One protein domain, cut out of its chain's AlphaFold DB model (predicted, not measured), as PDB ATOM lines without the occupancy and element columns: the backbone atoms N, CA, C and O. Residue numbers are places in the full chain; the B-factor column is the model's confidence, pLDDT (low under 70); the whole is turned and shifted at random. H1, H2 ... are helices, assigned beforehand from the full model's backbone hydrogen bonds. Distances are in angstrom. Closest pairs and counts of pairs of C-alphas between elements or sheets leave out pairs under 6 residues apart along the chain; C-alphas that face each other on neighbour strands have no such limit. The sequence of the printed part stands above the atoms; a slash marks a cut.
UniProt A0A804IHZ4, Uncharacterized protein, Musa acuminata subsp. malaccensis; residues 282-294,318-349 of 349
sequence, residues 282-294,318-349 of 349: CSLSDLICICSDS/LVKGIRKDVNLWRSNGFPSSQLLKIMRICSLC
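This is residues 282 to 294 and 318 to 349 of the 349 residues of an uncharacterized protein of Musa acuminata subsp. malaccensis (UniProt A0A804IHZ4). H1 and H3 make a wide V, with the first residues of H1 close to the last of H3. The short H2 packs on the later part of H1, and the loop of residues 323 to 336 swings out past the beginning of H3 and folds back into it. The printed part has 45 residues with three named helices, H1, H2, H3 in chain order, and no named strand: all helix, compact, radius of gyration of the C-alphas 10.6 A, flat, 29 by 26 by 13 A.

H1, residues 284 to 293, touches H2, residues 318 to 322; their closest C-alphas, Cys 291 and Val 319, are 6.1 A apart. H3, residues 337 to 345, is close to H1 but not clearly touching, the closest C-alphas, Leu 284 and Met 343, being 7.0 A apart. Their lines are only just about perpendicular, at 72 degrees. H2 and H3 are near each other. In H1, H2 and H3 every O i to N i+4 pair is within hydrogen-bond range.

H1 spans 14.6 A from C-alpha 284 at (210.768, 173.086, 187.632). H3 spans 12.8 A and ends at C-alpha 345, (217.971, 174.159, 192.590).

The C-alphas of Asp 293 and Asn 332 are the farthest apart, 29.7 A. Residues 295 to 317 are not printed; C-alphas 294 and 318 are 12.0 A apart. H2 to H3 is a long link. pLDDT is under 70 at residues 293 to 294, 318 to 326 and 346 to 349.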
ATOM      1  N   CYS A 282     212.047 171.993 194.943       82.88
ATOM      2  CA  CYS A 282     210.817 171.693 194.214       82.88
ATOM      3  C   CYS A 282     211.166 171.279 192.775       82.88
ATOM      4  O   CYS A 282     212.331 171.366 192.376       82.88
ATOM      5  N   SER A 283     210.190 170.843 191.980       86.19
ATOM      6  CA  SER A 283     210.394 170.637 190.546       86.19
ATOM      7  C   SER A 283     210.392 171.966 189.780       86.19
ATOM      8  O   SER A 283     209.907 172.999 190.251       86.19
ATOM      9  N   LEU A 284     210.888 171.942 188.540       84.69
ATOM     10  CA  LEU A 284     210.768 173.086 187.632       84.69
ATOM     11  C   LEU A 284     209.297 173.455 187.338       84.69
ATOM     12  O   LEU A 284     209.013 174.622 187.080       84.69
ATOM     13  N   SER A 285     208.370 172.490 187.398       82.38
ATOM     14  CA  SER A 285     206.940 172.748 187.194       82.38
ATOM     15  C   SER A 285     206.363 173.583 188.334       82.38
ATOM     16  O   SER A 285     205.703 174.589 188.084       82.38
ATOM     17  N   ASP A 286     206.674 173.219 189.579       83.44
ATOM     18  CA  ASP A 286     206.171 173.915 190.769       83.44
ATOM     19  C   ASP A 286     206.672 175.361 190.797       83.44
ATOM     20  O   ASP A 286     205.903 176.287 191.043       83.44
ATOM     21  N   LEU A 287     207.949 175.576 190.453       82.25
ATOM     22  CA  LEU A 287     208.523 176.916 190.343       82.25
ATOM     23  C   LEU A 287     207.797 177.782 189.300       82.25
ATOM     24  O   LEU A 287     207.602 178.975 189.538       82.25
ATOM     25  N   ILE A 288     207.396 177.207 188.160       79.94
ATOM     26  CA  ILE A 288     206.637 177.923 187.124       79.94
ATOM     27  C   ILE A 288     205.247 178.307 187.649       79.94
ATOM     28  O   ILE A 288     204.843 179.459 187.469       79.94
ATOM     29  N   CYS A 289     204.552 177.402 188.347       79.12
ATOM     30  CA  CYS A 289     203.263 177.696 188.986       79.12
ATOM     31  C   CYS A 289     203.394 178.832 190.015       79.12
ATOM     32  O   CYS A 289     202.760 179.871 189.856       79.12
ATOM     33  N   ILE A 290     204.318 178.707 190.977       78.00
ATOM     34  CA  ILE A 290     204.576 179.720 192.019       78.00
ATOM     35  C   ILE A 290     204.903 181.092 191.402       78.00
ATOM     36  O   ILE A 290     204.416 182.125 191.867       78.00
ATOM     37  N   CYS A 291     205.708 181.134 190.333       71.12
ATOM     38  CA  CYS A 291     206.002 182.389 189.637       71.12
ATOM     39  C   CYS A 291     204.755 182.980 188.959       71.12
ATOM     40  O   CYS A 291     204.568 184.199 189.010       71.12
ATOM     41  N   SER A 292     203.902 182.137 188.373       72.44
ATOM     42  CA  SER A 292     202.666 182.540 187.690       72.44
ATOM     43  C   SER A 292     201.633 183.096 188.672       72.44
ATOM     44  O   SER A 292     201.138 184.205 188.468       72.44
ATOM     45  N   ASP A 293     201.386 182.409 189.786       63.31
ATOM     46  CA  ASP A 293     200.449 182.853 190.827       63.31
ATOM     47  C   ASP A 293     200.931 184.139 191.522       63.31
ATOM     48  O   ASP A 293     200.141 185.016 191.871       63.31
ATOM     49  N   SER A 294     202.253 184.346 191.609       59.47
ATOM     50  CA  SER A 294     202.820 185.613 192.090       59.47
ATOM     51  C   SER A 294     202.514 186.823 191.191       59.47
ATOM     52  O   SER A 294     202.827 187.951 191.581       59.47
ATOM     53  N   LEU A 318     214.173 183.259 195.348       62.47
ATOM     54  CA  LEU A 318     214.258 182.718 193.993       62.47
ATOM     55  C   LEU A 318     213.228 183.393 193.072       62.47
ATOM     56  O   LEU A 318     213.589 183.935 192.030       62.47
ATOM     57  N   VAL A 319     211.971 183.472 193.514       58.41
ATOM     58  CA  VAL A 319     210.853 184.122 192.814       58.41
ATOM     59  C   VAL A 319     211.093 185.629 192.650       58.41
ATOM     60  O   VAL A 319     210.910 186.161 191.555       58.41
ATOM     61  N   LYS A 320     211.601 186.338 193.674       60.31
ATOM     62  CA  LYS A 320     212.020 187.752 193.533       60.31
ATOM     63  C   LYS A 320     213.165 187.944 192.532       60.31
ATOM     64  O   LYS A 320     213.255 189.011 191.929       60.31
ATOM     65  N   GLY A 321     214.012 186.933 192.332       58.88
ATOM     66  CA  GLY A 321     215.033 186.913 191.281       58.88
ATOM     67  C   GLY A 321     214.488 186.647 189.870       58.88
ATOM     68  O   GLY A 321     215.152 187.010 188.901       58.88
ATOM     69  N   ILE A 322     213.299 186.043 189.753       61.81
ATOM     70  CA  ILE A 322     212.651 185.659 188.485       61.81
ATOM     71  C   ILE A 322     211.621 186.704 188.010       61.81
ATOM     72  O   ILE A 322     211.457 186.877 186.808       61.81
ATOM     73  N   ARG A 323     210.986 187.474 188.911       56.09
ATOM     74  CA  ARG A 323     209.983 188.528 188.587       56.09
ATOM     75  C   ARG A 323     210.533 189.780 187.855       56.09
ATOM     76  O   ARG A 323     209.870 190.813 187.837       56.09
ATOM     77  N   LYS A 324     211.731 189.718 187.267       57.62
ATOM     78  CA  LYS A 324     212.260 190.681 186.280       57.62
ATOM     79  C   LYS A 324     212.515 189.898 185.001       57.62
ATOM     80  O   LYS A 324     213.196 188.892 185.124       57.62
ATOM     81  N   ASP A 325     212.047 190.345 183.836       56.06
ATOM     82  CA  ASP A 325     212.045 189.585 182.568       56.06
ATOM     83  C   ASP A 325     213.313 188.741 182.308       56.06
ATOM     84  O   ASP A 325     214.299 189.192 181.714       56.06
ATOM     85  N   VAL A 326     213.301 187.484 182.773       66.50
ATOM     86  CA  VAL A 326     214.445 186.581 182.641       66.50
ATOM     87  C   VAL A 326     214.358 185.883 181.298       66.50
ATOM     88  O   VAL A 326     213.583 184.947 181.111       66.50
ATOM     89  N   ASN A 327     215.255 186.256 180.389       72.94
ATOM     90  CA  ASN A 327     215.566 185.433 179.230       72.94
ATOM     91  C   ASN A 327     216.199 184.107 179.702       72.94
ATOM     92  O   ASN A 327     217.408 183.996 179.926       72.94
ATOM     93  N   LEU A 328     215.356 183.087 179.902       78.81
ATOM     94  CA  LEU A 328     215.761 181.719 180.257       78.81
ATOM     95  C   LEU A 328     216.536 181.039 179.117       78.81
ATOM     96  O   LEU A 328     217.353 180.152 179.360       78.81
ATOM     97  N   TRP A 329     216.342 181.511 177.887       80.50
ATOM     98  CA  TRP A 329     217.058 181.091 176.688       80.50
ATOM     99  C   TRP A 329     217.927 182.228 176.156       80.50
ATOM    100  O   TRP A 329     217.584 183.404 176.266       80.50
ATOM    101  N   ARG A 330     219.065 181.875 175.564       84.94
ATOM    102  CA  ARG A 330     219.904 182.792 174.787       84.94
ATOM    103  C   ARG A 330     219.427 182.810 173.334       84.94
ATOM    104  O   ARG A 330     218.869 181.827 172.852       84.94
ATOM    105  N   SER A 331     219.753 183.870 172.596       85.25
ATOM    106  CA  SER A 331     219.453 183.995 171.157       85.25
ATOM    107  C   SER A 331     220.064 182.895 170.273       85.25
ATOM    108  O   SER A 331     219.602 182.690 169.158       85.25
ATOM    109  N   ASN A 332     221.066 182.158 170.766       84.44
ATOM    110  CA  ASN A 332     221.659 181.003 170.087       84.44
ATOM    111  C   ASN A 332     221.005 179.650 170.451       84.44
ATOM    112  O   ASN A 332     221.574 178.606 170.149       84.44
ATOM    113  N   GLY A 333     219.853 179.647 171.133       82.81
ATOM    114  CA  GLY A 333     219.101 178.436 171.495       82.81
ATOM    115  C   GLY A 333     219.617 177.677 172.724       82.81
ATOM    116  O   GLY A 333     218.985 176.717 173.155       82.81
ATOM    117  N   PHE A 334     220.731 178.099 173.329       82.94
ATOM    118  CA  PHE A 334     221.255 177.485 174.554       82.94
ATOM    119  C   PHE A 334     220.594 178.071 175.817       82.94
ATOM    120  O   PHE A 334     220.215 179.248 175.824       82.94
ATOM    121  N   PRO A 335     220.504 177.308 176.923       83.50
ATOM    122  CA  PRO A 335     219.989 177.814 178.193       83.50
ATOM    123  C   PRO A 335     220.841 178.974 178.739       83.50
ATOM    124  O   PRO A 335     222.076 179.015 178.608       83.50
ATOM    125  N   SER A 336     220.186 179.944 179.374       84.81
ATOM    126  CA  SER A 336     220.863 181.051 180.050       84.81
ATOM    127  C   SER A 336     221.509 180.593 181.360       84.81
ATOM    128  O   SER A 336     221.180 179.548 181.924       84.81
ATOM    129  N   SER A 337     222.457 181.378 181.874       81.81
ATOM    130  CA  SER A 337     223.095 181.093 183.167       81.81
ATOM    131  C   SER A 337     222.117 181.181 184.348       81.81
ATOM    132  O   SER A 337     222.394 180.609 185.400       81.81
ATOM    133  N   GLN A 338     220.971 181.851 184.181       78.69
ATOM    134  CA  GLN A 338     219.876 181.855 185.154       78.69
ATOM    135  C   GLN A 338     219.058 180.563 185.071       78.69
ATOM    136  O   GLN A 338     218.843 179.944 186.109       78.69
ATOM    137  N   LEU A 339     218.702 180.088 183.868       80.12
ATOM    138  CA  LEU A 339     218.021 178.794 183.710       80.12
ATOM    139  C   LEU A 339     218.872 177.635 184.258       80.12
ATOM    140  O   LEU A 339     218.359 176.801 184.994       80.12
ATOM    141  N   LEU A 340     220.186 177.620 184.004       79.31
ATOM    142  CA  LEU A 340     221.078 176.592 184.564       79.31
ATOM    143  C   LEU A 340     221.173 176.645 186.103       79.31
ATOM    144  O   LEU A 340     221.226 175.598 186.743       79.31
ATOM    145  N   LYS A 341     221.149 177.842 186.712       78.31
ATOM    146  CA  LYS A 341     221.063 177.988 188.179       78.31
ATOM    147  C   LYS A 341     219.731 177.471 188.725       78.31
ATOM    148  O   LYS A 341     219.730 176.799 189.749       78.31
ATOM    149  N   ILE A 342     218.627 177.760 188.035       77.00
ATOM    150  CA  ILE A 342     217.287 177.277 188.387       77.00
ATOM    151  C   ILE A 342     217.235 175.747 188.316       77.00
ATOM    152  O   ILE A 342     216.884 175.121 189.306       77.00
ATOM    153  N   MET A 343     217.673 175.134 187.209       75.81
ATOM    154  CA  MET A 343     217.675 173.671 187.032       75.81
ATOM    155  C   MET A 343     218.505 172.925 188.087       75.81
ATOM    156  O   MET A 343     218.197 171.782 188.404       75.81
ATOM    157  N   ARG A 344     219.543 173.558 188.650       75.44
ATOM    158  CA  ARG A 344     220.327 172.985 189.755       75.44
ATOM    159  C   ARG A 344     219.581 173.005 191.099       75.44
ATOM    160  O   ARG A 344     219.786 172.117 191.916       75.44
ATOM    161  N   ILE A 345     218.757 174.022 191.348       71.81
ATOM    162  CA  ILE A 345     217.971 174.159 192.590       71.81
ATOM    163  C   ILE A 345     216.678 173.330 192.504       71.81
ATOM    164  O   ILE A 345     216.257 172.711 193.485       71.81
ATOM    165  N   CYS A 346     216.085 173.303 191.310       67.81
ATOM    166  CA  CYS A 346     214.811 172.680 190.988       67.81
ATOM    167  C   CYS A 346     215.017 171.535 189.988       67.81
ATOM    168  O   CYS A 346     214.764 171.689 188.788       67.81
ATOM    169  N   SER A 347     215.524 170.399 190.470       64.75
ATOM    170  CA  SER A 347     215.696 169.212 189.626       64.75
ATOM    171  C   SER A 347     214.364 168.537 189.296       64.75
ATOM    172  O   SER A 347     213.383 168.639 190.027       64.75
ATOM    173  N   LEU A 348     214.356 167.807 188.184       48.75
ATOM    174  CA  LEU A 348     213.279 166.900 187.796       48.75
ATOM    175  C   LEU A 348     213.545 165.534 188.458       48.75
ATOM    176  O   LEU A 348     214.514 164.870 188.083       48.75
ATOM    177  N   CYS A 349     212.733 165.146 189.445       38.94
ATOM    178  CA  CYS A 349     212.832 163.869 190.172       38.94
ATOM    179  C   CYS A 349     211.895 162.787 189.601       38.94
ATOM    180  O   CYS A 349     210.743 163.142 189.276       38.94
TER     181      CYS A 349